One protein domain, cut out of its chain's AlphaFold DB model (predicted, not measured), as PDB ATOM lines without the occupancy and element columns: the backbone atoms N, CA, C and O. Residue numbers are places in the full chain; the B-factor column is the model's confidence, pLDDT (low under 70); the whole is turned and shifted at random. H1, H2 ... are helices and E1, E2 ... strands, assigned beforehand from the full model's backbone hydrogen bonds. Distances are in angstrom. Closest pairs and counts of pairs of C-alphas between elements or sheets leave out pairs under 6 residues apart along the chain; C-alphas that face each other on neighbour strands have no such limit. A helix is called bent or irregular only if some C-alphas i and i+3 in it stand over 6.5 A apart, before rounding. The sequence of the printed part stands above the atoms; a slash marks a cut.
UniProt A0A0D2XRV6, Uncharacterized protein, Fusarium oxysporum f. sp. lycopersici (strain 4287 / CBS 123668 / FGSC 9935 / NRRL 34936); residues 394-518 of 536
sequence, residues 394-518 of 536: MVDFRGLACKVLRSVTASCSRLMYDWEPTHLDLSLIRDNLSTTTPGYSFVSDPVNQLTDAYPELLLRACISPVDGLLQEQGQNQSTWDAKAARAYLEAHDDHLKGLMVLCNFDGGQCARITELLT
ATOM      1  N   MET A 394      34.937  30.751 -18.260       88.06
ATOM      2  CA  MET A 394      34.206  31.011 -19.501       88.06
ATOM      3  C   MET A 394      33.340  29.819 -19.928       88.06
ATOM      4  O   MET A 394      32.319  30.008 -20.586       88.06
ATOM      5  N   VAL A 395      33.687  28.590 -19.532       88.75
ATOM      6  CA  VAL A 395      32.825  27.408 -19.715       88.75
ATOM      7  C   VAL A 395      31.546  27.540 -18.889       88.75
ATOM      8  O   VAL A 395      30.452  27.306 -19.404       88.75
ATOM      9  N   ASP A 396      31.668  27.957 -17.628       86.19
ATOM     10  CA  ASP A 396      30.512  28.172 -16.759       86.19
ATOM     11  C   ASP A 396      29.657  29.338 -17.235       86.19
ATOM     12  O   ASP A 396      28.435  29.210 -17.247       86.19
ATOM     13  N   PHE A 397      30.287  30.422 -17.692       83.38
ATOM     14  CA  PHE A 397      29.597  31.573 -18.264       83.38
ATOM     15  C   PHE A 397      28.827  31.207 -19.542       83.38
ATOM     16  O   PHE A 397      27.629  31.455 -19.629       83.38
ATOM     17  N   ARG A 398      29.467  30.528 -20.508       84.00
ATOM     18  CA  ARG A 398      28.808  30.065 -21.749       84.00
ATOM     19  C   ARG A 398      27.680  29.068 -21.464       84.00
ATOM     20  O   ARG A 398      26.685  29.031 -22.178       84.00
ATOM     21  N   GLY A 399      27.827  28.256 -20.416       85.44
ATOM     22  CA  GLY A 399      26.794  27.323 -19.971       85.44
ATOM     23  C   GLY A 399      25.690  27.959 -19.124       85.44
ATOM     24  O   GLY A 399      24.697  27.282 -18.852       85.44
ATOM     25  N   LEU A 400      25.846  29.212 -18.687       85.38
ATOM     26  CA  LEU A 400      24.964  29.851 -17.715       85.38
ATOM     27  C   LEU A 400      23.551  30.015 -18.268       85.38
ATOM     28  O   LEU A 400      22.619  29.514 -17.648       85.38
ATOM     29  N   ALA A 401      23.395  30.598 -19.461       82.50
ATOM     30  CA  ALA A 401      22.087  30.786 -20.094       82.50
ATOM     31  C   ALA A 401      21.330  29.454 -20.238       82.50
ATOM     32  O   ALA A 401      20.197  29.328 -19.784       82.50
ATOM     33  N   CYS A 402      21.992  28.407 -20.741       86.31
ATOM     34  CA  CYS A 402      21.401  27.070 -20.863       86.31
ATOM     35  C   CYS A 402      21.026  26.441 -19.508       86.31
ATOM     36  O   CYS A 402      20.007  25.757 -19.409       86.31
ATOM     37  N   LYS A 403      21.853  26.622 -18.467       88.00
ATOM     38  CA  LYS A 403      21.575  26.113 -17.113       88.00
ATOM     39  C   LYS A 403      20.380  26.840 -16.494       88.00
ATOM     40  O   LYS A 403      19.489  26.177 -15.966       88.00
ATOM     41  N   VAL A 404      20.345  28.169 -16.598       88.81
ATOM     42  CA  VAL A 404      19.230  28.988 -16.109       88.81
ATOM     43  C   VAL A 404      17.958  28.634 -16.876       88.81
ATOM     44  O   VAL A 404      16.946  28.373 -16.236       88.81
ATOM     45  N   LEU A 405      18.016  28.495 -18.207       89.50
ATOM     46  CA  LEU A 405      16.858  28.145 -19.036       89.50
ATOM     47  C   LEU A 405      16.234  26.832 -18.575       89.50
ATOM     48  O   LEU A 405      15.053  26.791 -18.258       89.50
ATOM     49  N   ARG A 406      17.044  25.778 -18.422       91.12
ATOM     50  CA  ARG A 406      16.572  24.481 -17.915       91.12
ATOM     51  C   ARG A 406      15.951  24.584 -16.523       91.12
ATOM     52  O   ARG A 406      14.929  23.953 -16.273       91.12
ATOM     53  N   SER A 407      16.564  25.360 -15.629       91.44
ATOM     54  CA  SER A 407      16.058  25.559 -14.268       91.44
ATOM     55  C   SER A 407      14.711  26.286 -14.263       91.44
ATOM     56  O   SER A 407      13.790  25.862 -13.569       91.44
ATOM     57  N   VAL A 408      14.580  27.356 -15.051       92.25
ATOM     58  CA  VAL A 408      13.349  28.149 -15.161       92.25
ATOM     59  C   VAL A 408      12.248  27.351 -15.848       92.25
ATOM     60  O   VAL A 408      11.126  27.366 -15.358       92.25
ATOM     61  N   THR A 409      12.550  26.598 -16.911       91.75
ATOM     62  CA  THR A 409      11.581  25.702 -17.561       91.75
ATOM     63  C   THR A 409      11.055  24.657 -16.580       91.75
ATOM     64  O   THR A 409       9.847  24.522 -16.440       91.75
ATOM     65  N   ALA A 410      11.936  23.971 -15.841       91.94
ATOM     66  CA  ALA A 410      11.516  22.975 -14.852       91.94
ATOM     67  C   ALA A 410      10.679  23.591 -13.719       91.94
ATOM     68  O   ALA A 410       9.693  23.008 -13.270       91.94
ATOM     69  N   SER A 411      11.060  24.787 -13.264       93.12
ATOM     70  CA  SER A 411      10.304  25.549 -12.272       93.12
ATOM     71  C   SER A 411       8.931  25.986 -12.801       93.12
ATOM     72  O   SER A 411       7.953  25.865 -12.067       93.12
ATOM     73  N   CYS A 412       8.838  26.412 -14.067       91.88
ATOM     74  CA  CYS A 412       7.581  26.753 -14.731       91.88
ATOM     75  C   CYS A 412       6.650  25.543 -14.788       91.88
ATOM     76  O   CYS A 412       5.531  25.622 -14.297       91.88
ATOM     77  N   SER A 413       7.129  24.401 -15.298       90.38
ATOM     78  CA  SER A 413       6.334  23.168 -15.377       90.38
ATOM     79  C   SER A 413       5.767  22.779 -14.013       90.38
ATOM     80  O   SER A 413       4.577  22.502 -13.898       90.38
ATOM     81  N   ARG A 414       6.584  22.871 -12.956       89.69
ATOM     82  CA  ARG A 414       6.135  22.613 -11.584       89.69
ATOM     83  C   ARG A 414       5.064  23.605 -11.114       89.69
ATOM     84  O   ARG A 414       4.055  23.171 -10.576       89.69
ATOM     85  N   LEU A 415       5.259  24.913 -11.300       91.50
ATOM     86  CA  LEU A 415       4.267  25.930 -10.904       91.50
ATOM     87  C   LEU A 415       2.965  25.813 -11.703       91.50
ATOM     88  O   LEU A 415       1.888  26.092 -11.187       91.50
ATOM     89  N   MET A 416       3.060  25.345 -12.942       90.81
ATOM     90  CA  MET A 416       1.915  25.065 -13.794       90.81
ATOM     91  C   MET A 416       1.292  23.688 -13.509       90.81
ATOM     92  O   MET A 416       0.356  23.302 -14.199       90.81
ATOM     93  N   TYR A 417       1.768  22.921 -12.519       89.75
ATOM     94  CA  TYR A 417       1.299  21.557 -12.225       89.75
ATOM     95  C   TYR A 417       1.332  20.621 -13.447       89.75
ATOM     96  O   TYR A 417       0.449  19.777 -13.629       89.75
ATOM     97  N   ASP A 418       2.329  20.793 -14.317       86.62
ATOM     98  CA  ASP A 418       2.452  20.141 -15.628       86.62
ATOM     99  C   ASP A 418       1.241  20.392 -16.549       86.62
ATOM    100  O   ASP A 418       0.874  19.556 -17.384       86.62
ATOM    101  N   TRP A 419       0.546  21.514 -16.354       85.88
ATOM    102  CA  TRP A 419      -0.416  22.028 -17.315       85.88
ATOM    103  C   TRP A 419       0.349  22.604 -18.503       85.88
ATOM    104  O   TRP A 419       1.188  23.493 -18.358       85.88
ATOM    105  N   GLU A 420       0.032  22.097 -19.687       74.56
ATOM    106  CA  GLU A 420       0.514  22.620 -20.955       74.56
ATOM    107  C   GLU A 420      -0.702  22.850 -21.861       74.56
ATOM    108  O   GLU A 420      -1.569  21.970 -21.951       74.56
ATOM    109  N   PRO A 421      -0.798  24.002 -22.547       70.06
ATOM    110  CA  PRO A 421      -1.850  24.203 -23.525       70.06
ATOM    111  C   PRO A 421      -1.670  23.193 -24.661       70.06
ATOM    112  O   PRO A 421      -0.596  23.089 -25.251       70.06
ATOM    113  N   THR A 422      -2.731  22.455 -24.986       64.94
ATOM    114  CA  THR A 422      -2.661  21.279 -25.869       64.94
ATOM    115  C   THR A 422      -2.136  21.587 -27.274       64.94
ATOM    116  O   THR A 422      -1.495  20.715 -27.846       64.94
ATOM    117  N   HIS A 423      -2.324  22.807 -27.796       58.75
ATOM    118  CA  HIS A 423      -1.661  23.335 -29.000       58.75
ATOM    119  C   HIS A 423      -1.728  24.873 -29.024       58.75
ATOM    120  O   HIS A 423      -2.701  25.438 -29.522       58.75
ATOM    121  N   LEU A 424      -0.711  25.569 -28.507       66.56
ATOM    122  CA  LEU A 424      -0.655  27.033 -28.591       66.56
ATOM    123  C   LEU A 424       0.181  27.473 -29.799       66.56
ATOM    124  O   LEU A 424       1.389  27.683 -29.700       66.56
ATOM    125  N   ASP A 425      -0.458  27.607 -30.959       78.00
ATOM    126  CA  ASP A 425       0.153  28.326 -32.076       78.00
ATOM    127  C   ASP A 425       0.074  29.832 -31.786       78.00
ATOM    128  O   ASP A 425      -0.977  30.461 -31.941       78.00
ATOM    129  N   LEU A 426       1.193  30.415 -31.340       80.38
ATOM    130  CA  LEU A 426       1.299  31.847 -31.036       80.38
ATOM    131  C   LEU A 426       0.930  32.729 -32.239       80.38
ATOM    132  O   LEU A 426       0.478  33.856 -32.046       80.38
ATOM    133  N   SER A 427       1.053  32.217 -33.469       81.25
ATOM    134  CA  SER A 427       0.644  32.944 -34.673       81.25
ATOM    135  C   SER A 427      -0.874  33.090 -34.804       81.25
ATOM    136  O   SER A 427      -1.340  33.962 -35.536       81.25
ATOM    137  N   LEU A 428      -1.660  32.279 -34.088       83.25
ATOM    138  CA  LEU A 428      -3.121  32.354 -34.061       83.25
ATOM    139  C   LEU A 428      -3.641  33.249 -32.936       83.25
ATOM    140  O   LEU A 428      -4.764  33.743 -33.040       83.25
ATOM    141  N   ILE A 429      -2.815  33.538 -31.927       87.19
ATOM    142  CA  ILE A 429      -3.183  34.423 -30.823       87.19
ATOM    143  C   ILE A 429      -3.396  35.842 -31.346       87.19
ATOM    144  O   ILE A 429      -2.588  36.396 -32.100       87.19
ATOM    145  N   ARG A 430      -4.545  36.414 -30.998       86.56
ATOM    146  CA  ARG A 430      -4.916  37.791 -31.292       86.56
ATOM    147  C   ARG A 430      -4.629  38.651 -30.073       86.56
ATOM    148  O   ARG A 430      -5.179  38.412 -29.005       86.56
ATOM    149  N   ASP A 431      -3.830  39.686 -30.266       90.25
ATOM    150  CA  ASP A 431      -3.592  40.696 -29.247       90.25
ATOM    151  C   ASP A 431      -3.744  42.087 -29.871       90.25
ATOM    152  O   ASP A 431      -3.003  42.458 -30.783       90.25
ATOM    153  N   ASN A 432      -4.765  42.840 -29.449       86.75
ATOM    154  CA  ASN A 432      -4.991  44.193 -29.943       86.75
ATOM    155  C   ASN A 432      -4.287  45.209 -29.039       86.75
ATOM    156  O   ASN A 432      -4.775  45.580 -27.969       86.75
ATOM    157  N   LEU A 433      -3.145  45.688 -29.517       85.38
ATOM    158  CA  LEU A 433      -2.335  46.732 -28.893       85.38
ATOM    159  C   LEU A 433      -3.099  48.036 -28.638       85.38
ATOM    160  O   LEU A 433      -2.851  48.696 -27.640       85.38
ATOM    161  N   SER A 434      -4.058  48.394 -29.494       87.81
ATOM    162  CA  SER A 434      -4.806  49.652 -29.368       87.81
ATOM    163  C   SER A 434      -5.917  49.609 -28.315       87.81
ATOM    164  O   SER A 434      -6.551  50.629 -28.050       87.81
ATOM    165  N   THR A 435      -6.202  48.442 -27.730       87.69
ATOM    166  CA  THR A 435      -7.217  48.332 -26.681       87.69
ATOM    167  C   THR A 435      -6.633  48.792 -25.350       87.69
ATOM    168  O   THR A 435      -5.775  48.116 -24.784       87.69
ATOM    169  N   THR A 436      -7.172  49.890 -24.817       88.25
ATOM    170  CA  THR A 436      -6.812  50.472 -23.507       88.25
ATOM    171  C   THR A 436      -7.872  50.219 -22.429       88.25
ATOM    172  O   THR A 436      -7.787  50.725 -21.314       88.25
ATOM    173  N   THR A 437      -8.897  49.420 -22.743       90.94
ATOM    174  CA  THR A 437     -10.001  49.119 -21.824       90.94
ATOM    175  C   THR A 437      -9.488  48.402 -20.572       90.94
ATOM    176  O   THR A 437      -8.821  47.372 -20.724       90.94
ATOM    177  N   PRO A 438      -9.815  48.879 -19.355       91.69
ATOM    178  CA  PRO A 438      -9.462  48.187 -18.121       91.69
ATOM    179  C   PRO A 438      -9.989  46.746 -18.105       91.69
ATOM    180  O   PRO A 438     -11.135  46.492 -18.473       91.69
ATOM    181  N   GLY A 439      -9.146  45.807 -17.685       88.88
ATOM    182  CA  GLY A 439      -9.406  44.368 -17.679       88.88
ATOM    183  C   GLY A 439      -9.014  43.638 -18.967       88.88
ATOM    184  O   GLY A 439      -9.007  42.411 -18.968       88.88
ATOM    185  N   TYR A 440      -8.659  44.345 -20.047       91.12
ATOM    186  CA  TYR A 440      -8.246  43.696 -21.293       91.12
ATOM    187  C   TYR A 440      -6.812  43.144 -21.228       91.12
ATOM    188  O   TYR A 440      -5.883  43.812 -20.774       91.12
ATOM    189  N   SER A 441      -6.651  41.932 -21.751       89.88
ATOM    190  CA  SER A 441      -5.402  41.242 -22.092       89.88
ATOM    191  C   SER A 441      -5.678  40.260 -23.234       89.88
ATOM    192  O   SER A 441      -6.835  39.879 -23.443       89.88
ATOM    193  N   PHE A 442      -4.652  39.774 -23.934       88.81
ATOM    194  CA  PHE A 442      -4.837  38.713 -24.932       88.81
ATOM    195  C   PHE A 442      -5.480  37.458 -24.313       88.81
ATOM    196  O   PHE A 442      -6.247  36.770 -24.979       88.81
ATOM    197  N   VAL A 443      -5.262  37.187 -23.021       87.19
ATOM    198  CA  VAL A 443      -5.911  36.069 -22.305       87.19
ATOM    199  C   VAL A 443      -7.436  36.225 -22.266       87.19
ATOM    200  O   VAL A 443      -8.166  35.243 -22.353       87.19
ATOM    201  N   SER A 444      -7.919  37.466 -22.167       85.88
ATOM    202  CA  SER A 444      -9.350  37.791 -22.127       85.88
ATOM    203  C   SER A 444      -9.993  37.935 -23.511       85.88
ATOM    204  O   SER A 444     -11.207  38.119 -23.595       85.88
ATOM    205  N   ASP A 445      -9.209  37.890 -24.598       86.19
ATOM    206  CA  ASP A 445      -9.753  37.994 -25.952       86.19
ATOM    207  C   ASP A 445     -10.531  36.706 -26.292       86.19
ATOM    208  O   ASP A 445      -9.941  35.618 -26.301       86.19
ATOM    209  N   PRO A 446     -11.841  36.791 -26.600       84.06
ATOM    210  CA  PRO A 446     -12.666  35.610 -26.847       84.06
ATOM    211  C   PRO A 446     -12.146  34.712 -27.976       84.06
ATOM    212  O   PRO A 446     -12.424  33.515 -27.980       84.06
ATOM    213  N   VAL A 447     -11.395  35.269 -28.935       84.62
ATOM    214  CA  VAL A 447     -10.838  34.516 -30.069       84.62
ATOM    215  C   VAL A 447      -9.764  33.525 -29.614       84.62
ATOM    216  O   VAL A 447      -9.622  32.465 -30.221       84.62
ATOM    217  N   ASN A 448      -9.048  33.839 -28.532       86.38
ATOM    218  CA  ASN A 448      -7.919  33.040 -28.059       86.38
ATOM    219  C   ASN A 448      -8.345  31.826 -27.225       86.38
ATOM    220  O   ASN A 448      -7.541  30.919 -27.050       86.38
ATOM    221  N   GLN A 449      -9.592  31.789 -26.735       84.00
ATOM    222  CA  GLN A 449     -10.136  30.674 -25.942       84.00
ATOM    223  C   GLN A 449      -9.294  30.346 -24.688       84.00
ATOM    224  O   GLN A 449      -9.224  29.198 -24.260       84.00
ATOM    225  N   LEU A 450      -8.658  31.360 -24.088       83.12
ATOM    226  CA  LEU A 450      -7.783  31.213 -22.913       83.12
ATOM    227  C   LEU A 450      -8.466  31.557 -21.582       83.12
ATOM    228  O   LEU A 450      -7.854  31.402 -20.527       83.12
ATOM    229  N   THR A 451      -9.726  31.994 -21.603       81.25
ATOM    230  CA  THR A 451     -10.463  32.444 -20.408       81.25
ATOM    231  C   THR A 451     -10.528  31.379 -19.308       81.25
ATOM    232  O   THR A 451     -10.452  31.710 -18.126       81.25
ATOM    233  N   ASP A 452     -10.619  30.103 -19.694       83.19
ATOM    234  CA  ASP A 452     -10.767  28.977 -18.766       83.19
ATOM    235  C   ASP A 452      -9.425  28.376 -18.307       83.19
ATOM    236  O   ASP A 452      -9.404  27.547 -17.397       83.19
ATOM    237  N   ALA A 453      -8.295  28.834 -18.862       82.94
ATOM    238  CA  ALA A 453      -6.970  28.296 -18.547       82.94
ATOM    239  C   ALA A 453      -6.573  28.532 -17.079       82.94
ATOM    240  O   ALA A 453      -6.037  27.643 -16.420       82.94
ATOM    241  N   TYR A 454      -6.869  29.720 -16.539       84.19
ATOM    242  CA  TYR A 454      -6.589  30.026 -15.133       84.19
ATOM    243  C   TYR A 454      -7.453  29.193 -14.165       84.19
ATOM    244  O   TYR A 454      -6.884  28.578 -13.260       84.19
ATOM    245  N   PRO A 455      -8.792  29.106 -14.335       87.81
ATOM    246  CA  PRO A 455      -9.618  28.189 -13.550       87.81
ATOM    247  C   PRO A 455      -9.168  26.725 -13.624       87.81
ATOM    248  O   PRO A 455      -9.167  26.039 -12.602       87.81
ATOM    249  N   GLU A 456      -8.770  26.242 -14.803       87.31
ATOM    250  CA  GLU A 456      -8.284  24.872 -14.991       87.31
ATOM    251  C   GLU A 456      -6.984  24.618 -14.217       87.31
ATOM    252  O   GLU A 456      -6.879  23.632 -13.482       87.31
ATOM    253  N   LEU A 457      -6.023  25.542 -14.314       88.94
ATOM    254  CA  LEU A 457      -4.777  25.480 -13.557       88.94
ATOM    255  C   LEU A 457      -5.034  25.515 -12.047       88.94
ATOM    256  O   LEU A 457      -4.465  24.715 -11.308       88.94
ATOM    257  N   LEU A 458      -5.918  26.403 -11.581       89.31
ATOM    258  CA  LEU A 458      -6.275  26.503 -10.168       89.31
ATOM    259  C   LEU A 458      -6.910  25.205  -9.654       89.31
ATOM    260  O   LEU A 458      -6.560  24.733  -8.576       89.31
ATOM    261  N   LEU A 459      -7.821  24.603 -10.422       88.75
ATOM    262  CA  LEU A 459      -8.411  23.312 -10.067       88.75
ATOM    263  C   LEU A 459      -7.338  22.230  -9.957       88.75
ATOM    264  O   LEU A 459      -7.326  21.492  -8.974       88.75
ATOM    265  N   ARG A 460      -6.413  22.172 -10.919       88.94
ATOM    266  CA  ARG A 460      -5.299  21.219 -10.928       88.94
ATOM    267  C   ARG A 460      -4.364  21.413  -9.733       88.94
ATOM    268  O   ARG A 460      -4.003  20.431  -9.088       88.94
ATOM    269  N   ALA A 461      -4.059  22.662  -9.390       90.25
ATOM    270  CA  ALA A 461      -3.287  23.025  -8.208       90.25
ATOM    271  C   ALA A 461      -3.974  22.584  -6.910       90.25
ATOM    272  O   ALA A 461      -3.333  22.086  -5.989       90.25
ATOM    273  N   CYS A 462      -5.296  22.725  -6.834       88.69
ATOM    274  CA  CYS A 462      -6.080  22.318  -5.672       88.69
ATOM    275  C   CYS A 462      -6.127  20.797  -5.480       88.69
ATOM    276  O   CYS A 462      -6.096  20.340  -4.340       88.69
ATOM    277  N   ILE A 463      -6.206  20.021  -6.567       85.44
ATOM    278  CA  ILE A 463      -6.402  18.559  -6.522       85.44
ATOM    279  C   ILE A 463      -5.121  17.748  -6.778       85.44
ATOM    280  O   ILE A 463      -5.198  16.524  -6.906       85.44
ATOM    281  N   SER A 464      -3.954  18.398  -6.888       86.06
ATOM    282  CA  SER A 464      -2.690  17.703  -7.159       86.06
ATOM    283  C   SER A 464      -2.375  16.671  -6.062       86.06
ATOM    284  O   SER A 464      -2.420  17.001  -4.874       86.06
ATOM    285  N   PRO A 465      -2.020  15.422  -6.421       78.19
ATOM    286  CA  PRO A 465      -1.795  14.353  -5.449       78.19
ATOM    287  C   PRO A 465      -0.479  14.485  -4.667       78.19
ATOM    288  O   PRO A 465      -0.320  13.819  -3.646       78.19
ATOM    289  N   VAL A 466       0.478  15.284  -5.152       76.94
ATOM    290  CA  VAL A 466       1.821  15.413  -4.552       76.94
ATOM    291  C   VAL A 466       1.976  16.736  -3.801       76.94
ATOM    292  O   VAL A 466       2.513  16.759  -2.695       76.94
ATOM    293  N   ASP A 467       1.497  17.825  -4.390       78.94
ATOM    294  CA  ASP A 467       1.697  19.210  -3.949       78.94
ATOM    295  C   ASP A 467       0.405  20.042  -4.053       78.94
ATOM    296  O   ASP A 467       0.423  21.238  -4.360       78.94
ATOM    297  N   GLY A 468      -0.732  19.386  -3.800       85.88
ATOM    298  CA  GLY A 468      -2.048  20.009  -3.773       85.88
ATOM    299  C   GLY A 468      -2.145  21.148  -2.758       85.88
ATOM    300  O   GLY A 468      -1.626  21.061  -1.646       85.88
ATOM    301  N   LEU A 469      -2.841  22.222  -3.132       89.56
ATOM    302  CA  LEU A 469      -3.029  23.392  -2.268       89.56
ATOM    303  C   LEU A 469      -4.162  23.224  -1.242       89.56
ATOM    304  O   LEU A 469      -4.289  24.043  -0.329       89.56
ATOM    305  N   LEU A 470      -4.990  22.185  -1.382       88.31
ATOM    306  CA  LEU A 470      -6.089  21.881  -0.470       88.31
ATOM    307  C   LEU A 470      -5.818  20.604   0.326       88.31
ATOM    308  O   LEU A 470      -5.355  19.599  -0.205       88.31
ATOM    309  N   GLN A 471      -6.195  20.635   1.599       82.19
ATOM    310  CA  GLN A 471      -6.190  19.489   2.497       82.19
ATOM    311  C   GLN A 471      -7.634  19.062   2.797       82.19
ATOM    312  O   GLN A 471      -8.466  19.888   3.182       82.19
ATOM    313  N   GLU A 472      -7.939  17.771   2.639       77.62
ATOM    314  CA  GLU A 472      -9.235  17.206   3.031       77.62
ATOM    315  C   GLU A 472      -9.339  17.094   4.560       77.62
ATOM    316  O   GLU A 472      -8.482  16.492   5.208       77.62
ATOM    317  N   GLN A 473     -10.407  17.647   5.147       68.56
ATOM    318  CA  GLN A 473     -10.695  17.553   6.586       68.56
ATOM    319  C   GLN A 473     -11.893  16.643   6.924       68.56
ATOM    320  O   GLN A 473     -12.241  16.494   8.095       68.56
ATOM    321  N   GLY A 474     -12.517  15.990   5.937       68.38
ATOM    322  CA  GLY A 474     -13.658  15.086   6.132       68.38
ATOM    323  C   GLY A 474     -14.634  15.103   4.950       68.38
ATOM    324  O   GLY A 474     -14.308  15.615   3.883       68.38
ATOM    325  N   GLN A 475     -15.847  14.557   5.129       55.19
ATOM    326  CA  GLN A 475     -16.864  14.527   4.066       55.19
ATOM    327  C   GLN A 475     -17.246  15.956   3.631       55.19
ATOM    328  O   GLN A 475     -17.948  16.666   4.347       55.19
ATOM    329  N   ASN A 476     -16.793  16.343   2.433       64.69
ATOM    330  CA  ASN A 476     -17.074  17.601   1.727       64.69
ATOM    331  C   ASN A 476     -16.538  18.902   2.362       64.69
ATOM    332  O   ASN A 476     -17.073  19.973   2.075       64.69
ATOM    333  N   GLN A 477     -15.480  18.851   3.179       71.69
ATOM    334  CA  GLN A 477     -14.779  20.066   3.620       71.69
ATOM    335  C   GLN A 477     -13.284  19.992   3.308       71.69
ATOM    336  O   GLN A 477     -12.572  19.111   3.796       71.69
ATOM    337  N   SER A 478     -12.823  20.957   2.512       81.06
ATOM    338  CA  SER A 478     -11.419  21.159   2.160       81.06
ATOM    339  C   SER A 478     -10.971  22.528   2.658       81.06
ATOM    340  O   SER A 478     -11.679  23.522   2.487       81.06
ATOM    341  N   THR A 479      -9.794  22.585   3.269       86.38
ATOM    342  CA  THR A 479      -9.170  23.832   3.730       86.38
ATOM    343  C   THR A 479      -7.835  24.026   3.028       86.38
ATOM    344  O   THR A 479      -7.183  23.045   2.684       86.38
ATOM    345  N   TRP A 480      -7.400  25.271   2.842       87.38
ATOM    346  CA  TRP A 480      -6.070  25.563   2.300       87.38
ATOM    347  C   TRP A 480      -4.963  24.947   3.160       87.38
ATOM    348  O   TRP A 480      -4.906  25.189   4.368       87.38
ATOM    349  N   ASP A 481      -4.050  24.211   2.529       89.06
ATOM    350  CA  ASP A 481      -2.789  23.835   3.156       89.06
ATOM    351  C   ASP A 481      -1.864  25.059   3.140       89.06
ATOM    352  O   ASP A 481      -1.219  25.393   2.143       89.06
ATOM    353  N   ALA A 482      -1.798  25.749   4.277       88.12
ATOM    354  CA  ALA A 482      -0.988  26.951   4.424       88.12
ATOM    355  C   ALA A 482       0.515  26.705   4.191       88.12
ATOM    356  O   ALA A 482       1.236  27.652   3.874       88.12
ATOM    357  N   LYS A 483       1.010  25.472   4.368       89.50
ATOM    358  CA  LYS A 483       2.408  25.124   4.099       89.50
ATOM    359  C   LYS A 483       2.637  24.954   2.598       89.50
ATOM    360  O   LYS A 483       3.606  25.514   2.090       89.50
ATOM    361  N   ALA A 484       1.751  24.240   1.905       89.19
ATOM    362  CA  ALA A 484       1.827  24.076   0.453       89.19
ATOM    363  C   ALA A 484       1.669  25.421  -0.274       89.19
ATOM    364  O   ALA A 484       2.481  25.755  -1.132       89.19
ATOM    365  N   ALA A 485       0.705  26.248   0.147       90.19
ATOM    366  CA  ALA A 485       0.501  27.587  -0.405       90.19
ATOM    367  C   ALA A 485       1.725  28.499  -0.216       90.19
ATOM    368  O   ALA A 485       2.136  29.176  -1.155       90.19
ATOM    369  N   ARG A 486       2.358  28.490   0.968       90.94
ATOM    370  CA  ARG A 486       3.607  29.242   1.193       90.94
ATOM    371  C   ARG A 486       4.748  28.741   0.310       90.94
ATOM    372  O   ARG A 486       5.406  29.551  -0.326       90.94
ATOM    373  N   ALA A 487       4.931  27.425   0.215       90.06
ATOM    374  CA  ALA A 487       5.962  26.837  -0.638       90.06
ATOM    375  C   ALA A 487       5.740  27.139  -2.133       90.06
ATOM    376  O   ALA A 487       6.708  27.291  -2.876       90.06
ATOM    377  N   TYR A 488       4.482  27.237  -2.578       91.94
ATOM    378  CA  TYR A 488       4.144  27.667  -3.934       91.94
ATOM    379  C   TYR A 488       4.540  29.129  -4.174       91.94
ATOM    380  O   TYR A 488       5.182  29.421  -5.178       91.94
ATOM    381  N   LEU A 489       4.212  30.035  -3.246       91.75
ATOM    382  CA  LEU A 489       4.579  31.454  -3.348       91.75
ATOM    383  C   LEU A 489       6.103  31.660  -3.341       91.75
ATOM    384  O   LEU A 489       6.621  32.405  -4.163       91.75
ATOM    385  N   GLU A 490       6.832  30.943  -2.485       92.62
ATOM    386  CA  GLU A 490       8.303  30.967  -2.478       92.62
ATOM    387  C   GLU A 490       8.882  30.456  -3.808       92.62
ATOM    388  O   GLU A 490       9.773  31.078  -4.386       92.62
ATOM    389  N   ALA A 491       8.341  29.354  -4.341       91.69
ATOM    390  CA  ALA A 491       8.758  28.819  -5.635       91.69
ATOM    391  C   ALA A 491       8.421  29.761  -6.804       91.69
ATOM    392  O   ALA A 491       9.183  29.826  -7.768       91.69
ATOM    393  N   HIS A 492       7.307  30.491  -6.722       91.31
ATOM    394  CA  HIS A 492       6.938  31.545  -7.665       91.31
ATOM    395  C   HIS A 492       7.949  32.697  -7.640       91.31
ATOM    396  O   HIS A 492       8.421  33.120  -8.694       91.31
ATOM    397  N   ASP A 493       8.348  33.163  -6.459       90.44
ATOM    398  CA  ASP A 493       9.325  34.246  -6.341       90.44
ATOM    399  C   ASP A 493      10.704  33.826  -6.869       90.44
ATOM    400  O   ASP A 493      11.384  34.599  -7.547       90.44
ATOM    401  N   ASP A 494      11.116  32.583  -6.617       90.62
ATOM    402  CA  ASP A 494      12.350  32.028  -7.180       90.62
ATOM    403  C   ASP A 494      12.271  31.842  -8.701       90.62
ATOM    404  O   ASP A 494      13.251  32.102  -9.410       90.62
ATOM    405  N   HIS A 495      11.101  31.466  -9.224       91.12
ATOM    406  CA  HIS A 495      10.848  31.412 -10.661       91.12
ATOM    407  C   HIS A 495      11.003  32.788 -11.312       91.12
ATOM    408  O   HIS A 495      11.716  32.912 -12.309       91.12
ATOM    409  N   LEU A 496      10.398  33.829 -10.726       87.88
ATOM    410  CA  LEU A 496      10.507  35.202 -11.219       87.88
ATOM    411  C   LEU A 496      11.961  35.677 -11.257       87.88
ATOM    412  O   LEU A 496      12.393  36.214 -12.276       87.88
ATOM    413  N   LYS A 497      12.754  35.410 -10.209       88.06
ATOM    414  CA  LYS A 497      14.198  35.720 -10.206       88.06
ATOM    415  C   LYS A 497      14.922  35.031 -11.362       88.06
ATOM    416  O   LYS A 497      15.738  35.652 -12.039       88.06
ATOM    417  N   GLY A 498      14.630  33.754 -11.607       88.88
ATOM    418  CA  GLY A 498      15.215  33.014 -12.724       88.88
ATOM    419  C   GLY A 498      14.806  33.579 -14.089       88.88
ATOM    420  O   GLY A 498      15.651  33.728 -14.973       88.88
ATOM    421  N   LEU A 499      13.534  33.948 -14.250       86.06
ATOM    422  CA  LEU A 499      13.007  34.557 -15.470       86.06
ATOM    423  C   LEU A 499      13.659  35.918 -15.750       86.06
ATOM    424  O   LEU A 499      14.081  36.172 -16.874       86.06
ATOM    425  N   MET A 500      13.849  36.749 -14.720       85.19
ATOM    426  CA  MET A 500      14.586  38.013 -14.829       85.19
ATOM    427  C   MET A 500      16.003  37.803 -15.366       85.19
ATOM    428  O   MET A 500      16.458  38.547 -16.235       85.19
ATOM    429  N   VAL A 501      16.704  36.782 -14.868       85.50
ATOM    430  CA  VAL A 501      18.055  36.444 -15.328       85.50
ATOM    431  C   VAL A 501      18.046  36.027 -16.804       85.50
ATOM    432  O   VAL A 501      18.911  36.465 -17.561       85.50
ATOM    433  N   LEU A 502      17.051  35.252 -17.252       84.69
ATOM    434  CA  LEU A 502      16.913  34.884 -18.668       84.69
ATOM    435  C   LEU A 502      16.619  36.070 -19.573       84.69
ATOM    436  O   LEU A 502      17.267  36.198 -20.608       84.69
ATOM    437  N   CYS A 503      15.705  36.956 -19.176       80.75
ATOM    438  CA  CYS A 503      15.413  38.171 -19.933       80.75
ATOM    439  C   CYS A 503      16.661  39.049 -20.127       80.75
ATOM    440  O   CYS A 503      16.736  39.774 -21.111       80.75
ATOM    441  N   ASN A 504      17.645  38.969 -19.224       79.56
ATOM    442  CA  ASN A 504      18.917  39.684 -19.345       79.56
ATOM    443  C   ASN A 504      19.982  38.940 -20.170       79.56
ATOM    444  O   ASN A 504      20.833  39.593 -20.765       79.56
ATOM    445  N   PHE A 505      19.978  37.602 -20.195       76.94
ATOM    446  CA  PHE A 505      20.978  36.827 -20.946       76.94
ATOM    447  C   PHE A 505      20.584  36.526 -22.392       76.94
ATOM    448  O   PHE A 505      21.460  36.502 -23.251       76.94
ATOM    449  N   ASP A 506      19.304  36.252 -22.638       72.44
ATOM    450  CA  ASP A 506      18.792  35.772 -23.931       72.44
ATOM    451  C   ASP A 506      17.745  36.729 -24.535       72.44
ATOM    452  O   ASP A 506      17.276  36.542 -25.656       72.44
ATOM    453  N   GLY A 507      17.375  37.788 -23.802       66.06
ATOM    454  CA  GLY A 507      16.568  38.888 -24.324       66.06
ATOM    455  C   GLY A 507      17.429  39.851 -25.137       66.06
ATOM    456  O   GLY A 507      18.528  40.209 -24.726       66.06
ATOM    457  N   GLY A 508      16.942  40.288 -26.302       69.38
ATOM    458  CA  GLY A 508      17.720  41.156 -27.193       69.38
ATOM    459  C   GLY A 508      18.163  42.477 -26.545       69.38
ATOM    460  O   GLY A 508      19.289  42.916 -26.761       69.38
ATOM    461  N   GLN A 509      17.302  43.095 -25.729       66.62
ATOM    462  CA  GLN A 509      17.605  44.314 -24.980       66.62
ATOM    463  C   GLN A 509      17.453  44.043 -23.482       66.62
ATOM    464  O   GLN A 509      16.414  43.545 -23.049       66.62
ATOM    465  N   CYS A 510      18.475  44.376 -22.689       65.25
ATOM    466  CA  CYS A 510      18.422  44.207 -21.239       65.25
ATOM    467  C   CYS A 510      17.306  45.078 -20.648       65.25
ATOM    468  O   CYS A 510      17.386  46.309 -20.681       65.25
ATOM    469  N   ALA A 511      16.272  44.439 -20.105       65.94
ATOM    470  CA  ALA A 511      15.194  45.128 -19.410       65.94
ATOM    471  C   ALA A 511      15.692  45.680 -18.067       65.94
ATOM    472  O   ALA A 511      16.429  45.011 -17.336       65.94
ATOM    473  N   ARG A 512      15.245  46.884 -17.691       72.94
ATOM    474  CA  ARG A 512      15.459  47.384 -16.330       72.94
ATOM    475  C   ARG A 512      14.654  46.511 -15.372       72.94
ATOM    476  O   ARG A 512      13.439  46.385 -15.495       72.94
ATOM    477  N   ILE A 513      15.338  45.907 -14.406       68.81
ATOM    478  CA  ILE A 513      14.752  44.964 -13.440       68.81
ATOM    479  C   ILE A 513      13.511  45.541 -12.738       68.81
ATOM    480  O   ILE A 513      12.522  44.836 -12.550       68.81
ATOM    481  N   THR A 514      13.544  46.827 -12.387       67.69
ATOM    482  CA  THR A 514      12.430  47.532 -11.739       67.69
ATOM    483  C   THR A 514      11.190  47.630 -12.624       67.69
ATOM    484  O   THR A 514      10.080  47.560 -12.108       67.69
ATOM    485  N   GLU A 515      11.356  47.739 -13.943       73.25
ATOM    486  CA  GLU A 515      10.249  47.777 -14.901       73.25
ATOM    487  C   GLU A 515       9.626  46.380 -15.048       73.25
ATOM    488  O   GLU A 515       8.403  46.251 -14.992       73.25
ATOM    489  N   LEU A 516      10.448  45.323 -15.104       74.50
ATOM    490  CA  LEU A 516       9.978  43.940 -15.273       74.50
ATOM    491  C   LEU A 516       9.082  43.461 -14.117       74.50
ATOM    492  O   LEU A 516       8.101  42.757 -14.344       74.50
ATOM    493  N   LEU A 517       9.372  43.890 -12.885       75.06
ATOM    494  CA  LEU A 517       8.570  43.565 -11.696       75.06
ATOM    495  C   LEU A 517       7.243  44.335 -11.606       75.06
ATOM    496  O   LEU A 517       6.443  44.073 -10.712       75.06
ATOM    497  N   THR A 518       7.009  45.292 -12.504       79.62
ATOM    498  CA  THR A 518       5.804  46.138 -12.505       79.62
ATOM    499  C   THR A 518       4.941  45.950 -13.749       79.62
ATOM    500  O   THR A 518       4.016  46.730 -13.976       79.62
TER     501      THR A 518
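AT A GLANCE: This is residues 394 to 518 of the 536 residues of an uncharacterized protein of Fusarium oxysporum f. sp. lycopersici (strain 4287 / CBS 123668 / FGSC 9935 / NRRL 34936) (UniProt A0A0D2XRV6). Two long helices, H1 and H3, pair side by side along part of their lengths, running opposite ways, and the small strand hairpin E1 E2 extends the long axis beyond the beginning of H3. A long loop, residues 416 to 452, swings out to one side from the end of H1 and comes back through the shorter helix H2 towards the hairpin, while the tiny helix H4 folds back beside H3; residues 394 to 399 of H1 and 434 to 439 of the loop stick out. The printed part has 125 residues with four named helices and two named strands, in the order H1, H2, E1, E2, H3, H4, and its class is mostly helix. The two-stranded sheet, order E1 - E2, is antiparallel. The whole is loose, with a radius of gyration of the C-alphas of 18.0 A and spans of 56 by 41 by 29 A.

IN THESE COORDINATES: H1, residues 394 to 415, begins with C-alpha 394 at (34.206, 31.011, -19.501) and is 31.6 A long. It has a kink of 35 degrees near residue 401 and is only just irregular: C-alphas 398 and 401 are 7.0 A apart. H2 is residues 453 to 463, 15.5 A long. E1 is residues 470 to 474 and E2 residues 477 to 480. H3, residues 482 to 505, runs 35.0 A from C-alpha 482 at (-0.988, 26.951, 4.424). H4, residues 513 to 516, ends with C-alpha 516 at (9.978, 43.940, -15.273).

HOW THE PARTS SIT: H1 and H3 touch, their closest C-alphas being those of Val 408 and Gly 498, 5.8 A apart. They run opposite ways at a steep tilt of 37 degrees, only just past shallow. H3 and H4 are close but not clearly touching; their closest C-alphas, of Met 500 and Ile 513, are 7.1 A apart. E1 and E2 form a hairpin, with N 471 and O 479 at 2.8 A and N 479 and O 471 at 3.0 A, within hydrogen-bond range. E1 and H3 are near each other. The closest C-alphas of H2 and E1, those of Cys 462 and Leu 470, are 5.2 A apart. H2 is apart from H1, H3 and H4. In H2 and H3 every O i to N i+4 pair is within hydrogen-bond range, in H1 16 of 18, and H4 is too short for such a pair.

THE WHOLE: The C-alphas farthest apart, those of Met 394 and Gln 475, are 58.6 A apart. The printed part has no cut. The link from H1 to H2, 37 residues, is long. Mean pLDDT of the printed part is 83.7; it is under 70 at residues 422 to 424, 473 to 476, 507 to 511 and 513 to 514.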